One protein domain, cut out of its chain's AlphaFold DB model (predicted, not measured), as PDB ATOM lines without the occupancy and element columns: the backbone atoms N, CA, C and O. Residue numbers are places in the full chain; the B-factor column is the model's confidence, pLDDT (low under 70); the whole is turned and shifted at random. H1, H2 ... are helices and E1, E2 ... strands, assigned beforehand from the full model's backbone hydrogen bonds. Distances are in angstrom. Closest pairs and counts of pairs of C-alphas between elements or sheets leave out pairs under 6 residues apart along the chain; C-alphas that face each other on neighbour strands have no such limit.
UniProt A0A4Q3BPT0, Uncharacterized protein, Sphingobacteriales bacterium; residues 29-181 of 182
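This is residues 29 to 181 of the 182 residues of an uncharacterized protein of Sphingobacteriales bacterium (UniProt A0A4Q3BPT0). Two strongly twisted antiparallel sheets stand partly face to face as a sandwich, E1 to E5 in one and E6 to E9 in the other, with E6 and E7 nearer to the first sheet than E8 and E9. Helix H2 packs across the first sheet on its face away from the second, and H1, H3 and H4 are short helices round the margins. The printed part has 153 residues, with four named helices and nine named strands in the order H1 E1 H2 H3 E2 E3 E4 E5 E6 E7 E8 H4 E9; the sheets run E1 E2 E3 E4 E5 and E6 E7 E8 E9. The class is mixed, helices and strands; the whole is compact, radius of gyration of the C-alphas 15.0 A, spanning 44 by 39 by 24 A.

Start at H1, residues 29 to 33, which only just is on the first sheet and only grazes it with Leu 33. E1, residues 38 to 42, is an edge strand beside E2, residues 71 to 77; look for N 41 and O 73, 2.8 A apart. H2, residues 43 to 52, lies over E2 and E3, residues 84 to 90, at a height over the sheet of 9.2 A, across the strands at 64 degrees to E2 on the local plane; its C-alpha 46 is 7.1 A from C-alpha 88, the closest to E3. H3, residues 62 to 65, is not on either sheet. E2 to E5 form a meander, each strand the antiparallel neighbour of the one before: E4 is residues 99 to 105, E5 residues 111 to 118. Find N 74 and O 87 at 2.9 A, N 88 and O 101 at 2.8 A, and N 102 and O 115 at 2.8 A. E6, residues 133 to 136, E7, residues 139 to 148, and E8, residues 151 to 159, make a second meander, with N 134 and O 141 at 2.9 A and N 142 and O 157 at 2.8 A. Between the sheets, the closest C-alphas of E3 and E6 are Cys 87 and Phe 133, 6.6 A. H4, residues 165 to 168, only just is on the first sheet and only grazes it with residues 165 to 166. E9, residues 178 to 180, is an edge strand beside E8, with N 156 and O 178 at 3.3 A. H2 has 5 of 6 O i to N i+4 pairs within hydrogen-bond range, H1 0 of 1 but 2 of 2 O i to N i+3 pairs; H3 and H4 are too short for an i+4 pair.

Find C-alpha 29 at (180.948, 231.792, 286.048), where H1 begins. H2 measures 13.8 A from first to last C-alpha, E5 19.7 A and E8 25.5 A; E7 runs 28.7 A from C-alpha 139 at (178.038, 203.880, 290.973). E9 ends at C-alpha 180, (188.978, 192.822, 279.702).

The C-alphas of Asn 108 and Gly 150, the two farthest apart, are 45.8 A apart. The printed part has no cut, and its long link is E5 to E6, residues 119 to 132. Of the printed part, 44 residues are under 70 in pLDDT, among them 120 to 130 and 170 to 181; the mean is 80.6.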
ATOM      1  N   GLU A  29     180.930 232.312 287.429       63.09
ATOM      2  CA  GLU A  29     180.948 231.792 286.048       63.09
ATOM      3  C   GLU A  29     181.023 230.261 286.035       63.09
ATOM      4  O   GLU A  29     180.288 229.607 285.290       63.09
ATOM      5  N   ASN A  30     181.796 229.675 286.953       63.56
ATOM      6  CA  ASN A  30     181.872 228.222 287.124       63.56
ATOM      7  C   ASN A  30     180.522 227.603 287.548       63.56
ATOM      8  O   ASN A  30     180.248 226.448 287.221       63.56
ATOM      9  N   GLN A  31     179.644 228.351 288.231       60.66
ATOM     10  CA  GLN A  31     178.292 227.886 288.592       60.66
ATOM     11  C   GLN A  31     177.376 227.678 287.397       60.66
ATOM     12  O   GLN A  31     176.549 226.766 287.418       60.66
ATOM     13  N   LYS A  32     177.541 228.463 286.333       69.44
ATOM     14  CA  LYS A  32     176.730 228.288 285.126       69.44
ATOM     15  C   LYS A  32     177.146 227.052 284.329       69.44
ATOM     16  O   LYS A  32     176.322 226.495 283.609       69.44
ATOM     17  N   LEU A  33     178.396 226.613 284.474       78.31
ATOM     18  CA  LEU A  33     178.939 225.487 283.720       78.31
ATOM     19  C   LEU A  33     178.323 224.140 284.125       78.31
ATOM     20  O   LEU A  33     178.171 223.245 283.298       78.31
ATOM     21  N   ILE A  34     177.978 223.995 285.404       84.19
ATOM     22  CA  ILE A  34     177.560 222.724 286.001       84.19
ATOM     23  C   ILE A  34     176.125 222.882 286.497       84.19
ATOM     24  O   ILE A  34     175.853 223.047 287.686       84.19
ATOM     25  N   SER A  35     175.189 222.860 285.552       86.56
ATOM     26  CA  SER A  35     173.756 222.890 285.838       86.56
ATOM     27  C   SER A  35     173.096 221.561 285.476       86.56
ATOM     28  O   SER A  35     173.336 221.028 284.394       86.56
ATOM     29  N   GLY A  36     172.215 221.063 286.345       92.19
ATOM     30  CA  GLY A  36     171.456 219.828 286.123       92.19
ATOM     31  C   GLY A  36     172.101 218.588 286.746       92.19
ATOM     32  O   GLY A  36     173.039 218.684 287.529       92.19
ATOM     33  N   ASP A  37     171.572 217.410 286.418       95.44
ATOM     34  CA  ASP A  37     172.019 216.146 287.026       95.44
ATOM     35  C   ASP A  37     173.225 215.521 286.314       95.44
ATOM     36  O   ASP A  37     173.944 214.711 286.904       95.44
ATOM     37  N   SER A  38     173.445 215.870 285.047       95.50
ATOM     38  CA  SER A  38     174.599 215.439 284.260       95.50
ATOM     39  C   SER A  38     174.764 216.301 283.017       95.50
ATOM     40  O   SER A  38     173.789 216.883 282.542       95.50
ATOM     41  N   GLY A  39     175.966 216.321 282.452       93.81
ATOM     42  CA  GLY A  39     176.226 217.025 281.204       93.81
ATOM     43  C   GLY A  39     177.645 216.828 280.699       93.81
ATOM     44  O   GLY A  39     178.480 216.203 281.355       93.81
ATOM     45  N   PHE A  40     177.901 217.359 279.509       93.50
ATOM     46  CA  PHE A  40     179.209 217.351 278.864       93.50
ATOM     47  C   PHE A  40     179.904 218.698 279.050       93.50
ATOM     48  O   PHE A  40     179.249 219.736 279.097       93.50
ATOM     49  N   ILE A  41     181.232 218.676 279.120       92.88
ATOM     50  CA  ILE A  41     182.075 219.858 279.308       92.88
ATOM     51  C   ILE A  41     182.917 220.045 278.051       92.88
ATOM     52  O   ILE A  41     183.643 219.135 277.637       92.88
ATOM     53  N   LYS A  42     182.805 221.221 277.433       93.00
ATOM     54  CA  LYS A  42     183.598 221.600 276.261       93.00
ATOM     55  C   LYS A  42     184.994 222.050 276.667       93.00
ATOM     56  O   LYS A  42     185.198 222.453 277.810       93.00
ATOM     57  N   LYS A  43     185.964 221.980 275.749       91.75
ATOM     58  CA  LYS A  43     187.343 222.399 276.031       91.75
ATOM     59  C   LYS A  43     187.406 223.834 276.536       91.75
ATOM     60  O   LYS A  43     188.088 224.052 277.530       91.75
ATOM     61  N   ALA A  44     186.726 224.772 275.871       91.50
ATOM     62  CA  ALA A  44     186.753 226.186 276.248       91.50
ATOM     63  C   ALA A  44     186.471 226.368 277.746       91.50
ATOM     64  O   ALA A  44     187.240 227.001 278.463       91.50
ATOM     65  N   ASP A  45     185.417 225.717 278.228       91.88
ATOM     66  CA  ASP A  45     184.989 225.847 279.611       91.88
ATOM     67  C   ASP A  45     185.820 224.991 280.572       91.88
ATOM     68  O   ASP A  45     186.234 225.449 281.636       91.88
ATOM     69  N   GLY A  46     186.087 223.736 280.207       91.38
ATOM     70  CA  GLY A  46     186.806 222.813 281.077       91.38
ATOM     71  C   GLY A  46     188.271 223.210 281.269       91.38
ATOM     72  O   GLY A  46     188.798 223.050 282.366       91.38
ATOM     73  N   LEU A  47     188.922 223.781 280.251       90.12
ATOM     74  CA  LEU A  47     190.285 224.298 280.372       90.12
ATOM     75  C   LEU A  47     190.339 225.506 281.313       90.12
ATOM     76  O   LEU A  47     191.192 225.543 282.199       90.12
ATOM     77  N   ASN A  48     189.396 226.443 281.173       89.06
ATOM     78  CA  ASN A  48     189.259 227.584 282.082       89.06
ATOM     79  C   ASN A  48     189.041 227.123 283.528       89.06
ATOM     80  O   ASN A  48     189.679 227.630 284.451       89.06
ATOM     81  N   LEU A  49     188.212 226.097 283.723       89.88
ATOM     82  CA  LEU A  49     187.985 225.497 285.031       89.88
ATOM     83  C   LEU A  49     189.278 224.901 285.612       89.88
ATOM     84  O   LEU A  49     189.624 225.201 286.758       89.88
ATOM     85  N   LEU A  50     190.035 224.123 284.828       89.69
ATOM     86  CA  LEU A  50     191.317 223.554 285.263       89.69
ATOM     87  C   LEU A  50     192.341 224.643 285.640       89.69
ATOM     88  O   LEU A  50     193.037 224.485 286.646       89.69
ATOM     89  N   ILE A  51     192.410 225.748 284.885       87.81
ATOM     90  CA  ILE A  51     193.239 226.921 285.224       87.81
ATOM     91  C   ILE A  51     192.783 227.538 286.544       87.81
ATOM     92  O   ILE A  51     193.608 227.798 287.420       87.81
ATOM     93  N   SER A  52     191.475 227.773 286.695       87.62
ATOM     94  CA  SER A  52     190.910 228.475 287.854       87.62
ATOM     95  C   SER A  52     191.206 227.745 289.167       87.62
ATOM     96  O   SER A  52     191.519 228.373 290.179       87.62
ATOM     97  N   TYR A  53     191.222 226.410 289.127       89.25
ATOM     98  CA  TYR A  53     191.593 225.563 290.256       89.25
ATOM     99  C   TYR A  53     193.100 225.304 290.374       89.25
ATOM    100  O   TYR A  53     193.520 224.560 291.261       89.25
ATOM    101  N   LYS A  54     193.925 225.902 289.508       88.25
ATOM    102  CA  LYS A  54     195.384 225.707 289.455       88.25
ATOM    103  C   LYS A  54     195.781 224.235 289.277       88.25
ATOM    104  O   LYS A  54     196.799 223.788 289.801       88.25
ATOM    105  N   LEU A  55     194.964 223.474 288.549       86.62
ATOM    106  CA  LEU A  55     195.189 222.054 288.254       86.62
ATOM    107  C   LEU A  55     196.034 221.851 286.990       86.62
ATOM    108  O   LEU A  55     196.573 220.765 286.779       86.62
ATOM    109  N   THR A  56     196.143 222.892 286.163       83.75
ATOM    110  CA  THR A  56     196.975 222.947 284.959       83.75
ATOM    111  C   THR A  56     197.495 224.370 284.730       83.75
ATOM    112  O   THR A  56     196.861 225.331 285.163       83.75
ATOM    113  N   ASP A  57     198.634 224.506 284.045       74.25
ATOM    114  CA  ASP A  57     199.254 225.797 283.703       74.25
ATOM    115  C   ASP A  57     198.991 226.252 282.254       74.25
ATOM    116  O   ASP A  57     199.387 227.345 281.861       74.25
ATOM    117  N   THR A  58     198.277 225.454 281.451       64.75
ATOM    118  CA  THR A  58     197.838 225.757 280.066       64.75
ATOM    119  C   THR A  58     198.890 226.061 279.013       64.75
ATOM    120  O   THR A  58     198.540 226.379 277.876       64.75
ATOM    121  N   THR A  59     200.172 225.888 279.310       59.28
ATOM    122  CA  THR A  59     201.227 226.316 278.379       59.28
ATOM    123  C   THR A  59     201.659 225.264 277.353       59.28
ATOM    124  O   THR A  59     202.478 225.565 276.484       59.28
ATOM    125  N   ASN A  60     201.121 224.039 277.387       68.75
ATOM    126  CA  ASN A  60     201.639 222.955 276.548       68.75
ATOM    127  C   ASN A  60     200.971 222.828 275.158       68.75
ATOM    128  O   ASN A  60     199.853 223.276 274.902       68.75
ATOM    129  N   SER A  61     201.694 222.211 274.219       67.31
ATOM    130  CA  SER A  61     201.295 222.084 272.811       67.31
ATOM    131  C   SER A  61     200.112 221.139 272.573       67.31
ATOM    132  O   SER A  61     199.441 221.268 271.550       67.31
ATOM    133  N   PHE A  62     199.817 220.218 273.494       80.12
ATOM    134  CA  PHE A  62     198.781 219.196 273.307       80.12
ATOM    135  C   PHE A  62     197.368 219.774 273.338       80.12
ATOM    136  O   PHE A  62     196.524 219.374 272.536       80.12
ATOM    137  N   TRP A  63     197.117 220.789 274.167       85.00
ATOM    138  CA  TRP A  63     195.826 221.483 274.178       85.00
ATOM    139  C   TRP A  63     195.481 222.155 272.843       85.00
ATOM    140  O   TRP A  63     194.304 222.376 272.563       85.00
ATOM    141  N   ARG A  64     196.475 222.443 271.988       83.94
ATOM    142  CA  ARG A  64     196.249 223.013 270.645       83.94
ATOM    143  C   ARG A  64     195.635 222.013 269.664       83.94
ATOM    144  O   ARG A  64     195.084 222.433 268.655       83.94
ATOM    145  N   GLN A  65     195.733 220.714 269.944       83.12
ATOM    146  CA  GLN A  65     195.183 219.658 269.085       83.12
ATOM    147  C   GLN A  65     193.686 219.421 269.320       83.12
ATOM    148  O   GLN A  65     193.025 218.800 268.494       83.12
ATOM    149  N   ILE A  66     193.155 219.923 270.435       86.25
ATOM    150  CA  ILE A  66     191.752 219.800 270.834       86.25
ATOM    151  C   ILE A  66     191.060 221.125 270.501       86.25
ATOM    152  O   ILE A  66     191.549 222.188 270.895       86.25
ATOM    153  N   LYS A  67     189.937 221.095 269.780       90.62
ATOM    154  CA  LYS A  67     189.173 222.306 269.446       90.62
ATOM    155  C   LYS A  67     188.377 222.776 270.653       90.62
ATOM    156  O   LYS A  67     187.976 221.987 271.499       90.62
ATOM    157  N   ASP A  68     188.099 224.070 270.720       91.44
ATOM    158  CA  ASP A  68     187.414 224.673 271.871       91.44
ATOM    159  C   ASP A  68     185.990 224.128 272.087       91.44
ATOM    160  O   ASP A  68     185.514 224.065 273.221       91.44
ATOM    161  N   ASN A  69     185.345 223.649 271.019       92.19
ATOM    162  CA  ASN A  69     184.022 223.020 271.044       92.19
ATOM    163  C   ASN A  69     184.046 221.487 271.212       92.19
ATOM    164  O   ASN A  69     182.973 220.869 271.271       92.19
ATOM    165  N   ASP A  70     185.227 220.869 271.289       90.31
ATOM    166  CA  ASP A  70     185.344 219.439 271.549       90.31
ATOM    167  C   ASP A  70     184.970 219.143 272.997       90.31
ATOM    168  O   ASP A  70     185.196 219.941 273.911       90.31
ATOM    169  N   THR A  71     184.368 217.981 273.214       91.00
ATOM    170  CA  THR A  71     183.997 217.530 274.552       91.00
ATOM    171  C   THR A  71     185.229 216.968 275.252       91.00
ATOM    172  O   THR A  71     185.765 215.941 274.840       91.00
ATOM    173  N   ILE A  72     185.664 217.597 276.342       90.12
ATOM    174  CA  ILE A  72     186.814 217.137 277.138       90.12
ATOM    175  C   ILE A  72     186.409 216.546 278.479       90.12
ATOM    176  O   ILE A  72     187.260 216.034 279.197       90.12
ATOM    177  N   GLY A  73     185.137 216.624 278.847       92.00
ATOM    178  CA  GLY A  73     184.698 216.135 280.138       92.00
ATOM    179  C   GLY A  73     183.221 215.829 280.210       92.00
ATOM    180  O   GLY A  73     182.444 216.124 279.299       92.00
ATOM    181  N   LYS A  74     182.847 215.252 281.342       94.38
ATOM    182  CA  LYS A  74     181.469 214.932 281.692       94.38
ATOM    183  C   LYS A  74     181.298 215.045 283.194       94.38
ATOM    184  O   LYS A  74     182.210 214.708 283.949       94.38
ATOM    185  N   PHE A  75     180.132 215.498 283.625       95.75
ATOM    186  CA  PHE A  75     179.806 215.622 285.038       95.75
ATOM    187  C   PHE A  75     178.521 214.888 285.392       95.75
ATOM    188  O   PHE A  75     177.655 214.668 284.543       95.75
ATOM    189  N   TYR A  76     178.404 214.546 286.669       96.94
ATOM    190  CA  TYR A  76     177.223 213.952 287.271       96.94
ATOM    191  C   TYR A  76     177.009 214.487 288.681       96.94
ATOM    192  O   TYR A  76     177.952 214.599 289.461       96.94
ATOM    193  N   LYS A  77     175.751 214.731 289.035       96.12
ATOM    194  CA  LYS A  77     175.335 215.045 290.396       96.12
ATOM    195  C   LYS A  77     175.241 213.773 291.244       96.12
ATOM    196  O   LYS A  77     174.701 212.740 290.817       96.12
ATOM    197  N   ILE A  78     175.757 213.862 292.462       95.31
ATOM    198  CA  ILE A  78     175.626 212.869 293.529       95.31
ATOM    199  C   ILE A  78     174.305 213.167 294.239       95.31
ATOM    200  O   ILE A  78     174.114 214.271 294.750       95.31
ATOM    201  N   LYS A  79     173.349 212.232 294.214       92.44
ATOM    202  CA  LYS A  79     171.967 212.512 294.652       92.44
ATOM    203  C   LYS A  79     171.886 212.719 296.162       92.44
ATOM    204  O   LYS A  79     171.125 213.557 296.629       92.44
ATOM    205  N   GLU A  80     172.694 211.967 296.890       92.94
ATOM    206  CA  GLU A  80     172.699 211.860 298.343       92.94
ATOM    207  C   GLU A  80     173.234 213.143 298.986       92.94
ATOM    208  O   GLU A  80     172.700 213.621 299.982       92.94
ATOM    209  N   THR A  81     174.278 213.729 298.396       94.69
ATOM    210  CA  THR A  81     174.956 214.913 298.942       94.69
ATOM    211  C   THR A  81     174.605 216.196 298.192       94.69
ATOM    212  O   THR A  81     174.674 217.284 298.761       94.69
ATOM    213  N   GLY A  82     174.203 216.095 296.924       94.44
ATOM    214  CA  GLY A  82     174.072 217.222 296.003       94.44
ATOM    215  C   GLY A  82     175.407 217.740 295.456       94.44
ATOM    216  O   GLY A  82     175.398 218.759 294.771       94.44
ATOM    217  N   ASN A  83     176.518 217.060 295.758       96.19
ATOM    218  CA  ASN A  83     177.839 217.320 295.183       96.19
ATOM    219  C   ASN A  83     177.880 216.900 293.706       96.19
ATOM    220  O   ASN A  83     176.957 216.259 293.200       96.19
ATOM    221  N   TYR A  84     178.986 217.198 293.032       96.69
ATOM    222  CA  TYR A  84     179.229 216.774 291.658       96.69
ATOM    223  C   TYR A  84     180.521 215.983 291.535       96.69
ATOM    224  O   TYR A  84     181.539 216.380 292.093       96.69
ATOM    225  N   TYR A  85     180.495 214.922 290.730       97.19
ATOM    226  CA  TYR A  85     181.706 214.373 290.135       97.19
ATOM    227  C   TYR A  85     181.879 214.917 288.728       97.19
ATOM    228  O   TYR A  85     180.985 214.786 287.892       97.19
ATOM    229  N   LEU A  86     183.044 215.492 288.461       95.69
ATOM    230  CA  LEU A  86     183.485 215.896 287.133       95.69
ATOM    231  C   LEU A  86     184.620 214.981 286.740       95.69
ATOM    232  O   LEU A  86     185.556 214.818 287.510       95.69
ATOM    233  N   CYS A  87     184.574 214.440 285.536       94.25
ATOM    234  CA  CYS A  87     185.730 213.827 284.915       94.25
ATOM    235  C   CYS A  87     186.148 214.719 283.749       94.25
ATOM    236  O   CYS A  87     185.333 215.044 282.882       94.25
ATOM    237  N   LEU A  88     187.404 215.155 283.763       92.06
ATOM    238  CA  LEU A  88     188.002 216.043 282.775       92.06
ATOM    239  C   LEU A  88     189.219 215.351 282.175       92.06
ATOM    240  O   LEU A  88     190.037 214.775 282.888       92.06
ATOM    241  N   LEU A  89     189.350 215.403 280.858       88.88
ATOM    242  CA  LEU A  89     190.596 215.083 280.186       88.88
ATOM    243  C   LEU A  89     191.601 216.179 280.526       88.88
ATOM    244  O   LEU A  89     191.341 217.350 280.277       88.88
ATOM    245  N   ASP A  90     192.754 215.796 281.056       86.88
ATOM    246  CA  ASP A  90     193.880 216.695 281.247       86.88
ATOM    247  C   ASP A  90     195.073 216.199 280.429       86.88
ATOM    248  O   ASP A  90     195.697 215.184 280.765       86.88
ATOM    249  N   VAL A  91     195.377 216.928 279.353       83.62
ATOM    250  CA  VAL A  91     196.514 216.671 278.453       83.62
ATOM    251  C   VAL A  91     197.758 217.492 278.825       83.62
ATOM    252  O   VAL A  91     198.725 217.533 278.067       83.62
ATOM    253  N   SER A  92     197.759 218.152 279.989       76.06
ATOM    254  CA  SER A  92     198.865 219.013 280.423       76.06
ATOM    255  C   SER A  92     200.083 218.268 280.977       76.06
ATOM    256  O   SER A  92     201.139 218.871 281.165       76.06
ATOM    257  N   SER A  93     199.959 216.963 281.250       65.06
ATOM    258  CA  SER A  93     200.961 216.241 282.032       65.06
ATOM    259  C   SER A  93     202.348 216.241 281.368       65.06
ATOM    260  O   SER A  93     202.504 216.003 280.169       65.06
ATOM    261  N   LYS A  94     203.376 216.468 282.195       54.91
ATOM    262  CA  LYS A  94     204.801 216.536 281.821       54.91
ATOM    263  C   LYS A  94     205.322 215.277 281.106       54.91
ATOM    264  O   LYS A  94     206.367 215.327 280.470       54.91
ATOM    265  N   ASN A  95     204.594 214.163 281.204       54.97
ATOM    266  CA  ASN A  95     204.972 212.869 280.637       54.97
ATOM    267  C   ASN A  95     204.224 212.534 279.334       54.97
ATOM    268  O   ASN A  95     204.281 211.392 278.890       54.97
ATOM    269  N   ASN A  96     203.525 213.500 278.722       58.47
ATOM    270  CA  ASN A  96     202.814 213.373 277.437       58.47
ATOM    271  C   ASN A  96     201.660 212.360 277.404       58.47
ATOM    272  O   ASN A  96     201.071 212.132 276.351       58.47
ATOM    273  N   TRP A  97     201.308 211.755 278.533       68.06
ATOM    274  CA  TRP A  97     200.110 210.936 278.629       68.06
ATOM    275  C   TRP A  97     199.031 211.808 279.203       68.06
ATOM    276  O   TRP A  97     199.209 212.374 280.290       68.06
ATOM    277  N   ALA A  98     197.914 211.940 278.499       66.75
ATOM    278  CA  ALA A  98     196.805 212.553 279.183       66.75
ATOM    279  C   ALA A  98     196.345 211.683 280.344       66.75
ATOM    280  O   ALA A  98     196.800 210.560 280.595       66.75
ATOM    281  N   THR A  99     195.459 212.265 281.115       81.44
ATOM    282  CA  THR A  99     194.912 211.620 282.284       81.44
ATOM    283  C   THR A  99     193.464 212.034 282.404       81.44
ATOM    284  O   THR A  99     193.085 213.125 281.978       81.44
ATOM    285  N   HIS A 100     192.655 211.161 282.987       89.06
ATOM    286  CA  HIS A 100     191.329 211.553 283.431       89.06
ATOM    287  C   HIS A 100     191.480 212.116 284.841       89.06
ATOM    288  O   HIS A 100     191.880 211.402 285.760       89.06
ATOM    289  N   LEU A 101     191.211 213.404 285.004       91.81
ATOM    290  CA  LEU A 101     191.169 214.071 286.292       91.81
ATOM    291  C   LEU A 101     189.729 214.050 286.792       91.81
ATOM    292  O   LEU A 101     188.851 214.639 286.163       91.81
ATOM    293  N   ILE A 102     189.484 213.354 287.899       94.69
ATOM    294  CA  ILE A 102     188.187 213.372 288.567       94.69
ATOM    295  C   ILE A 102     188.226 214.384 289.706       94.69
ATOM    296  O   ILE A 102     189.114 214.322 290.555       94.69
ATOM    297  N   LEU A 103     187.253 215.290 289.726       95.94
ATOM    298  CA  LEU A 103     187.022 216.255 290.794       95.94
ATOM    299  C   LEU A 103     185.701 215.932 291.485       95.94
ATOM    300  O   LEU A 103     184.700 215.691 290.813       95.94
ATOM    301  N   GLU A 104     185.690 215.970 292.812       96.44
ATOM    302  CA  GLU A 104     184.467 216.088 293.599       96.44
ATOM    303  C   GLU A 104     184.279 217.549 293.988       96.44
ATOM    304  O   GLU A 104     185.125 218.107 294.687       96.44
ATOM    305  N   LEU A 105     183.183 218.164 293.550       95.62
ATOM    306  CA  LEU A 105     182.829 219.533 293.902       95.62
ATOM    307  C   LEU A 105     181.664 219.552 294.887       95.62
ATOM    308  O   LEU A 105     180.696 218.806 294.725       95.62
ATOM    309  N   ASN A 106     181.724 220.438 295.879       94.88
ATOM    310  CA  ASN A 106     180.577 220.712 296.741       94.88
ATOM    311  C   ASN A 106     179.521 221.577 296.019       94.88
ATOM    312  O   ASN A 106     179.702 222.002 294.879       94.88
ATOM    313  N   LYS A 107     178.414 221.885 296.705       91.56
ATOM    314  CA  LYS A 107     177.325 222.738 296.179       91.56
ATOM    315  C   LYS A 107     177.752 224.173 295.842       91.56
ATOM    316  O   LYS A 107     177.047 224.853 295.106       91.56
ATOM    317  N   ASN A 108     178.885 224.621 296.379       90.06
ATOM    318  CA  ASN A 108     179.469 225.936 296.132       90.06
ATOM    319  C   ASN A 108     180.533 225.898 295.021       90.06
ATOM    320  O   ASN A 108     181.188 226.908 294.779       90.06
ATOM    321  N   ASN A 109     180.702 224.755 294.344       89.06
ATOM    322  CA  ASN A 109     181.755 224.491 293.363       89.06
ATOM    323  C   ASN A 109     183.176 224.602 293.923       89.06
ATOM    324  O   ASN A 109     184.113 224.981 293.222       89.06
ATOM    325  N   GLU A 110     183.360 224.255 295.188       92.06
ATOM    326  CA  GLU A 110     184.684 224.112 295.780       92.06
ATOM    327  C   GLU A 110     185.123 222.653 295.664       92.06
ATOM    328  O   GLU A 110     184.324 221.736 295.877       92.06
ATOM    329  N   ILE A 111     186.395 222.434 295.325       94.50
ATOM    330  CA  ILE A 111     186.970 221.090 295.252       94.50
ATOM    331  C   ILE A 111     187.031 220.491 296.658       94.50
ATOM    332  O   ILE A 111     187.723 221.005 297.533       94.50
ATOM    333  N   ILE A 112     186.348 219.364 296.844       95.94
ATOM    334  CA  ILE A 112     186.448 218.508 298.030       95.94
ATOM    335  C   ILE A 112     187.566 217.484 297.829       95.94
ATOM    336  O   ILE A 112     188.379 217.250 298.722       95.94
ATOM    337  N   LYS A 113     187.594 216.843 296.654       96.00
ATOM    338  CA  LYS A 113     188.546 215.781 296.315       96.00
ATOM    339  C   LYS A 113     188.992 215.897 294.869       96.00
ATOM    340  O   LYS A 113     188.215 216.287 294.002       96.00
ATOM    341  N   THR A 114     190.218 215.461 294.621       94.19
ATOM    342  CA  THR A 114     190.808 215.381 293.287       94.19
ATOM    343  C   THR A 114     191.565 214.074 293.172       94.19
ATOM    344  O   THR A 114     192.361 213.758 294.050       94.19
ATOM    345  N   GLU A 115     191.358 213.346 292.079       93.62
ATOM    346  CA  GLU A 115     192.138 212.154 291.768       93.62
ATOM    347  C   GLU A 115     192.464 212.078 290.282       93.62
ATOM    348  O   GLU A 115     191.616 212.314 289.419       93.62
ATOM    349  N   ARG A 116     193.708 211.708 289.977       89.44
ATOM    350  CA  ARG A 116     194.198 211.589 288.609       89.44
ATOM    351  C   ARG A 116     194.327 210.122 288.226       89.44
ATOM    352  O   ARG A 116     195.174 209.411 288.751       89.44
ATOM    353  N   PHE A 117     193.542 209.704 287.245       87.31
ATOM    354  CA  PHE A 117     193.634 208.382 286.646       87.31
ATOM    355  C   PHE A 117     194.538 208.451 285.428       87.31
ATOM    356  O   PHE A 117     194.170 208.984 284.372       87.31
ATOM    357  N   THR A 118     195.745 207.920 285.584       83.94
ATOM    358  CA  THR A 118     196.696 207.841 284.480       83.94
ATOM    359  C   THR A 118     196.236 206.798 283.480       83.94
ATOM    360  O   THR A 118     195.975 205.648 283.835       83.94
ATOM    361  N   HIS A 119     196.122 207.205 282.220       75.19
ATOM    362  CA  HIS A 119     196.019 206.268 281.114       75.19
ATOM    363  C   HIS A 119     197.390 206.093 280.466       75.19
ATOM    364  O   HIS A 119     198.331 206.840 280.732       75.19
ATOM    365  N   SER A 120     197.526 205.052 279.652       66.81
ATOM    366  CA  SER A 120     198.773 204.802 278.933       66.81
ATOM    367  C   SER A 120     198.854 205.660 277.657       66.81
ATOM    368  O   SER A 120     198.101 206.621 277.497       66.81
ATOM    369  N   ASN A 121     199.767 205.317 276.746       57.47
ATOM    370  CA  ASN A 121     200.194 206.119 275.591       57.47
ATOM    371  C   ASN A 121     199.103 206.505 274.570       57.47
ATOM    372  O   ASN A 121     199.393 207.292 273.673       57.47
ATOM    373  N   TYR A 122     197.878 205.973 274.649       60.28
ATOM    374  CA  TYR A 122     196.880 206.144 273.588       60.28
ATOM    375  C   TYR A 122     195.555 206.704 274.097       60.28
ATOM    376  O   TYR A 122     194.913 206.156 274.990       60.28
ATOM    377  N   HIS A 123     195.109 207.760 273.422       61.59
ATOM    378  CA  HIS A 123     193.829 208.444 273.609       61.59
ATOM    379  C   HIS A 123     192.664 207.767 272.865       61.59
ATOM    380  O   HIS A 123     191.761 208.430 272.359       61.59
ATOM    381  N   CYS A 124     192.669 206.441 272.738       60.19
ATOM    382  CA  CYS A 124     191.708 205.738 271.881       60.19
ATOM    383  C   CYS A 124     190.246 205.825 272.362       60.19
ATOM    384  O   CYS A 124     189.337 205.648 271.556       60.19
ATOM    385  N   CYS A 125     190.009 206.156 273.634       57.06
ATOM    386  CA  CYS A 125     188.678 206.394 274.213       57.06
ATOM    387  C   CYS A 125     188.106 207.790 273.944       57.06
ATOM    388  O   CYS A 125     186.970 208.064 274.324       57.06
ATOM    389  N   TRP A 126     188.880 208.686 273.337       62.03
ATOM    390  CA  TRP A 126     188.505 210.084 273.171       62.03
ATOM    391  C   TRP A 126     188.265 210.412 271.690       62.03
ATOM    392  O   TRP A 126     188.896 211.285 271.109       62.03
ATOM    393  N   LYS A 127     187.333 209.702 271.043       65.19
ATOM    394  CA  LYS A 127     186.836 210.058 269.697       65.19
ATOM    395  C   LYS A 127     185.729 211.123 269.769       65.19
ATOM    396  O   LYS A 127     184.668 210.950 269.187       65.19
ATOM    397  N   ASN A 128     185.961 212.192 270.535       65.12
ATOM    398  CA  ASN A 128     185.003 213.280 270.810       65.12
ATOM    399  C   ASN A 128     183.662 212.870 271.473       65.12
ATOM    400  O   ASN A 128     182.769 213.702 271.591       65.12
ATOM    401  N   ASP A 129     183.523 211.623 271.939       65.06
ATOM    402  CA  ASP A 129     182.269 211.104 272.528       65.06
ATOM    403  C   ASP A 129     182.350 210.843 274.049       65.06
ATOM    404  O   ASP A 129     181.410 210.373 274.677       65.06
ATOM    405  N   TYR A 130     183.495 211.157 274.671       66.88
ATOM    406  CA  TYR A 130     183.753 211.000 276.112       66.88
ATOM    407  C   TYR A 130     183.102 209.749 276.749       66.88
ATOM    408  O   TYR A 130     182.372 209.824 277.740       66.88
ATOM    409  N   GLU A 131     183.385 208.570 276.190       70.38
ATOM    410  CA  GLU A 131     182.842 207.294 276.683       70.38
ATOM    411  C   GLU A 131     183.495 206.823 277.995       70.38
ATOM    412  O   GLU A 131     183.069 205.837 278.599       70.38
ATOM    413  N   GLY A 132     184.562 207.501 278.428       80.69
ATOM    414  CA  GLY A 132     185.381 207.107 279.568       80.69
ATOM    415  C   GLY A 132     184.639 207.154 280.900       80.69
ATOM    416  O   GLY A 132     184.866 206.283 281.724       80.69
ATOM    417  N   PHE A 133     183.738 208.111 281.129       91.62
ATOM    418  CA  PHE A 133     183.103 208.312 282.437       91.62
ATOM    419  C   PHE A 133     181.582 208.196 282.356       91.62
ATOM    420  O   PHE A 133     180.935 208.957 281.637       91.62
ATOM    421  N   ASN A 134     180.995 207.266 283.107       92.50
ATOM    422  CA  ASN A 134     179.558 206.999 283.086       92.50
ATOM    423  C   ASN A 134     179.000 206.719 284.480       92.50
ATOM    424  O   ASN A 134     179.727 206.331 285.389       92.50
ATOM    425  N   LYS A 135     177.686 206.889 284.642       93.81
ATOM    426  CA  LYS A 135     176.959 206.571 285.875       93.81
ATOM    427  C   LYS A 135     176.114 205.311 285.679       93.81
ATOM    428  O   LYS A 135     175.375 205.214 284.703       93.81
ATOM    429  N   TYR A 136     176.201 204.380 286.624       92.81
ATOM    430  CA  TYR A 136     175.492 203.100 286.653       92.81
ATOM    431  C   TYR A 136     174.736 202.973 287.981       92.81
ATOM    432  O   TYR A 136     175.274 202.500 288.984       92.81
ATOM    433  N   GLY A 137     173.489 203.448 288.009       92.44
ATOM    434  CA  GLY A 137     172.723 203.554 289.253       92.44
ATOM    435  C   GLY A 137     173.408 204.499 290.246       92.44
ATOM    436  O   GLY A 137     173.549 205.692 289.975       92.44
ATOM    437  N   GLU A 138     173.841 203.955 291.383       90.56
ATOM    438  CA  GLU A 138     174.569 204.680 292.436       90.56
ATOM    439  C   GLU A 138     176.091 204.701 292.230       90.56
ATOM    440  O   GLU A 138     176.808 205.348 292.990       90.56
ATOM    441  N   TYR A 139     176.605 203.978 291.234       92.81
ATOM    442  CA  TYR A 139     178.038 203.880 290.973       92.81
ATOM    443  C   TYR A 139     178.464 204.779 289.814       92.81
ATOM    444  O   TYR A 139     177.708 205.030 288.875       92.81
ATOM    445  N   PHE A 140     179.723 205.190 289.843       94.12
ATOM    446  CA  PHE A 140     180.417 205.870 288.762       94.12
ATOM    447  C   PHE A 140     181.466 204.928 288.185       94.12
ATOM    448  O   PHE A 140     182.216 204.287 288.918       94.12
ATOM    449  N   GLY A 141     181.486 204.813 286.865       91.69
ATOM    450  CA  GLY A 141     182.431 204.005 286.117       91.69
ATOM    451  C   GLY A 141     183.395 204.888 285.343       91.69
ATOM    452  O   GLY A 141     182.954 205.734 284.568       91.69
ATOM    453  N   LEU A 142     184.694 204.659 285.510       90.69
ATOM    454  CA  LEU A 142     185.740 205.214 284.665       90.69
ATOM    455  C   LEU A 142     186.419 204.089 283.877       90.69
ATOM    456  O   LEU A 142     187.098 203.230 284.436       90.69
ATOM    457  N   LYS A 143     186.262 204.118 282.561       86.38
ATOM    458  CA  LYS A 143     186.946 203.279 281.591       86.38
ATOM    459  C   LYS A 143     188.210 203.995 281.117       86.38
ATOM    460  O   LYS A 143     188.133 205.018 280.439       86.38
ATOM    461  N   ILE A 144     189.374 203.435 281.427       81.81
ATOM    462  CA  ILE A 144     190.658 203.895 280.883       81.81
ATOM    463  C   ILE A 144     191.326 202.790 280.080       81.81
ATOM    464  O   ILE A 144     191.094 201.600 280.305       81.81
ATOM    465  N   PHE A 145     192.197 203.191 279.165       76.88
ATOM    466  CA  PHE A 145     192.909 202.267 278.303       76.88
ATOM    467  C   PHE A 145     194.388 202.241 278.680       76.88
ATOM    468  O   PHE A 145     195.032 203.271 278.905       76.88
ATOM    469  N   GLY A 146     194.911 201.025 278.792       71.25
ATOM    470  CA  GLY A 146     196.329 200.764 278.965       71.25
ATOM    471  C   GLY A 146     196.912 200.174 277.697       71.25
ATOM    472  O   GLY A 146     196.260 199.373 277.034       71.25
ATOM    473  N   THR A 147     198.156 200.512 277.390       66.31
ATOM    474  CA  THR A 147     198.878 199.961 276.248       66.31
ATOM    475  C   THR A 147     200.252 199.503 276.689       66.31
ATOM    476  O   THR A 147     200.975 200.243 277.353       66.31
ATOM    477  N   GLY A 148     200.601 198.278 276.328       63.97
ATOM    478  CA  GLY A 148     201.951 197.739 276.420       63.97
ATOM    479  C   GLY A 148     202.438 197.310 275.042       63.97
ATOM    480  O   GLY A 148     201.656 197.255 274.096       63.97
ATOM    481  N   SER A 149     203.718 196.954 274.943       59.78
ATOM    482  CA  SER A 149     204.389 196.548 273.697       59.78
ATOM    483  C   SER A 149     203.738 195.373 272.946       59.78
ATOM    484  O   SER A 149     204.073 195.149 271.790       59.78
ATOM    485  N   GLY A 150     202.793 194.651 273.554       57.50
ATOM    486  CA  GLY A 150     202.032 193.583 272.898       57.50
ATOM    487  C   GLY A 150     200.570 193.473 273.335       57.50
ATOM    488  O   GLY A 150     199.981 192.409 273.173       57.50
ATOM    489  N   TYR A 151     199.982 194.507 273.957       59.44
ATOM    490  CA  TYR A 151     198.588 194.416 274.411       59.44
ATOM    491  C   TYR A 151     197.899 195.771 274.622       59.44
ATOM    492  O   TYR A 151     198.514 196.728 275.097       59.44
ATOM    493  N   CYS A 152     196.594 195.804 274.345       63.59
ATOM    494  CA  CYS A 152     195.678 196.851 274.791       63.59
ATOM    495  C   CYS A 152     194.803 196.302 275.930       63.59
ATOM    496  O   CYS A 152     194.129 195.286 275.758       63.59
ATOM    497  N   ALA A 153     194.809 196.957 277.091       63.88
ATOM    498  CA  ALA A 153     193.820 196.734 278.145       63.88
ATOM    499  C   ALA A 153     192.755 197.799 278.103       63.88
ATOM    500  O   ALA A 153     193.050 198.981 277.929       63.88
ATOM    501  N   THR A 154     191.566 197.379 278.503       75.62
ATOM    502  CA  THR A 154     190.610 198.269 279.144       75.62
ATOM    503  C   THR A 154     190.602 197.984 280.643       75.62
ATOM    504  O   THR A 154     190.461 196.829 281.052       75.62
ATOM    505  N   TYR A 155     190.740 199.032 281.449       80.06
ATOM    506  CA  TYR A 155     190.476 199.005 282.883       80.06
ATOM    507  C   TYR A 155     189.165 199.732 283.144       80.06
ATOM    508  O   TYR A 155     188.986 200.861 282.687       80.06
ATOM    509  N   LEU A 156     188.270 199.096 283.891       85.94
ATOM    510  CA  LEU A 156     187.062 199.726 284.411       85.94
ATOM    511  C   LEU A 156     187.223 199.933 285.916       85.94
ATOM    512  O   LEU A 156     187.377 198.963 286.653       85.94
ATOM    513  N   PHE A 157     187.182 201.182 286.360       87.88
ATOM    514  CA  PHE A 157     187.101 201.565 287.765       87.88
ATOM    515  C   PHE A 157     185.643 201.844 288.090       87.88
ATOM    516  O   PHE A 157     185.046 202.698 287.446       87.88
ATOM    517  N   LEU A 158     185.069 201.140 289.061       90.50
ATOM    518  CA  LEU A 158     183.689 201.342 289.499       90.50
ATOM    519  C   LEU A 158     183.690 201.769 290.964       90.50
ATOM    520  O   LEU A 158     184.167 201.009 291.803       90.50
ATOM    521  N   PHE A 159     183.164 202.952 291.273       90.88
ATOM    522  CA  PHE A 159     183.235 203.538 292.611       90.88
ATOM    523  C   PHE A 159     181.951 204.278 293.008       90.88
ATOM    524  O   PHE A 159     181.252 204.824 292.160       90.88
ATOM    525  N   LYS A 160     181.653 204.303 294.313       91.62
ATOM    526  CA  LYS A 160     180.674 205.232 294.914       91.62
ATOM    527  C   LYS A 160     181.356 206.475 295.480       91.62
ATOM    528  O   LYS A 160     180.827 207.571 295.375       91.62
ATOM    529  N   GLU A 161     182.544 206.278 296.047       92.38
ATOM    530  CA  GLU A 161     183.386 207.323 296.612       92.38
ATOM    531  C   GLU A 161     184.682 207.432 295.810       92.38
ATOM    532  O   GLU A 161     185.301 206.422 295.464       92.38
ATOM    533  N   LEU A 162     185.105 208.662 295.527       92.19
ATOM    534  CA  LEU A 162     186.381 208.905 294.873       92.19
ATOM    535  C   LEU A 162     187.545 208.581 295.819       92.19
ATOM    536  O   LEU A 162     187.773 209.288 296.804       92.19
ATOM    537  N   LEU A 163     188.287 207.525 295.484       90.25
ATOM    538  CA  LEU A 163     189.500 207.097 296.179       90.25
ATOM    539  C   LEU A 163     190.738 207.185 295.281       90.25
ATOM    540  O   LEU A 163     190.602 207.084 294.058       90.25
ATOM    541  N   PRO A 164     191.953 207.230 295.860       90.00
ATOM    542  CA  PRO A 164     193.189 207.185 295.091       90.00
ATOM    543  C   PRO A 164     193.270 205.984 294.141       90.00
ATOM    544  O   PRO A 164     193.023 204.851 294.570       90.00
ATOM    545  N   GLN A 165     193.692 206.179 292.886       86.88
ATOM    546  CA  GLN A 165     193.755 205.143 291.841       86.88
ATOM    547  C   GLN A 165     194.507 203.895 292.331       86.88
ATOM    548  O   GLN A 165     194.047 202.767 292.151       86.88
ATOM    549  N   LYS A 166     195.636 204.090 293.026       84.69
ATOM    550  CA  LYS A 166     196.454 202.999 293.584       84.69
ATOM    551  C   LYS A 166     195.693 202.125 294.586       84.69
ATOM    552  O   LYS A 166     195.907 200.916 294.614       84.69
ATOM    553  N   SER A 167     194.802 202.712 295.384       83.75
ATOM    554  CA  SER A 167     194.013 201.972 296.381       83.75
ATOM    555  C   SER A 167     192.948 201.076 295.737       83.75
ATOM    556  O   SER A 167     192.620 200.013 296.265       83.75
ATOM    557  N   GLN A 168     192.474 201.454 294.546       75.31
ATOM    558  CA  GLN A 168     191.456 200.715 293.800       75.31
ATOM    559  C   GLN A 168     192.038 199.498 293.061       75.31
ATOM    560  O   GLN A 168     191.320 198.545 292.775       75.31
ATOM    561  N   MET A 169     193.349 199.484 292.794       71.44
ATOM    562  CA  MET A 169     194.020 198.407 292.052       71.44
ATOM    563  C   MET A 169     194.326 197.146 292.883       71.44
ATOM    564  O   MET A 169     194.761 196.147 292.315       71.44
ATOM    565  N   GLY A 170     194.090 197.158 294.202       57.38
ATOM    566  CA  GLY A 170     194.417 196.036 295.098       57.38
ATOM    567  C   GLY A 170     193.264 195.495 295.946       57.38
ATOM    568  O   GLY A 170     193.394 194.417 296.523       57.38
ATOM    569  N   ASN A 171     192.133 196.202 296.032       47.75
ATOM    570  CA  ASN A 171     191.121 195.932 297.055       47.75
ATOM    571  C   ASN A 171     189.799 195.422 296.450       47.75
ATOM    572  O   ASN A 171     188.880 196.188 296.166       47.75
ATOM    573  N   LYS A 172     189.691 194.094 296.280       47.69
ATOM    574  CA  LYS A 172     188.546 193.410 295.634       47.69
ATOM    575  C   LYS A 172     187.186 193.584 296.340       47.69
ATOM    576  O   LYS A 172     186.179 193.143 295.797       47.69
ATOM    577  N   ARG A 173     187.140 194.143 297.558       42.62
ATOM    578  CA  ARG A 173     185.921 194.183 298.396       42.62
ATOM    579  C   ARG A 173     185.086 195.462 298.266       42.62
ATOM    580  O   ARG A 173     183.939 195.451 298.689       42.62
ATOM    581  N   GLN A 174     185.628 196.536 297.689       43.56
ATOM    582  CA  GLN A 174     184.901 197.804 297.486       43.56
ATOM    583  C   GLN A 174     184.918 198.299 296.031       43.56
ATOM    584  O   GLN A 174     184.091 199.127 295.664       43.56
ATOM    585  N   TYR A 175     185.813 197.753 295.201       46.69
ATOM    586  CA  TYR A 175     185.996 198.118 293.799       46.69
ATOM    587  C   TYR A 175     186.213 196.843 292.989       46.69
ATOM    588  O   TYR A 175     186.880 195.909 293.443       46.69
ATOM    589  N   GLN A 176     185.676 196.800 291.774       52.22
ATOM    590  CA  GLN A 176     185.988 195.742 290.821       52.22
ATOM    591  C   GLN A 176     186.724 196.364 289.644       52.22
ATOM    592  O   GLN A 176     186.121 196.996 288.782       52.22
ATOM    593  N   VAL A 177     188.046 196.182 289.625       55.50
ATOM    594  CA  VAL A 177     188.838 196.445 288.426       55.50
ATOM    595  C   VAL A 177     188.637 195.269 287.490       55.50
ATOM    596  O   VAL A 177     189.232 194.203 287.664       55.50
ATOM    597  N   TYR A 178     187.781 195.461 286.495       55.25
ATOM    598  CA  TYR A 178     187.636 194.495 285.421       55.25
ATOM    599  C   TYR A 178     188.719 194.745 284.383       55.25
ATOM    600  O   TYR A 178     188.808 195.829 283.803       55.25
ATOM    601  N   ARG A 179     189.560 193.732 284.165       52.84
ATOM    602  CA  ARG A 179     190.505 193.707 283.052       52.84
ATOM    603  C   ARG A 179     189.903 192.853 281.953       52.84
ATOM    604  O   ARG A 179     189.890 191.630 282.057       52.84
ATOM    605  N   PHE A 180     189.437 193.506 280.901       47.84
ATOM    606  CA  PHE A 180     188.978 192.822 279.702       47.84
ATOM    607  C   PHE A 180     190.180 192.615 278.777       47.84
ATOM    608  O   PHE A 180     190.907 193.569 278.480       47.84
ATOM    609  N   ARG A 181     190.423 191.366 278.370       50.97
ATOM    610  CA  ARG A 181     191.210 191.089 277.164       50.97
ATOM    611  C   ARG A 181     190.215 191.070 275.996       50.97
ATOM    612  O   ARG A 181     189.142 190.501 276.198       50.97
TER     613      ARG A 181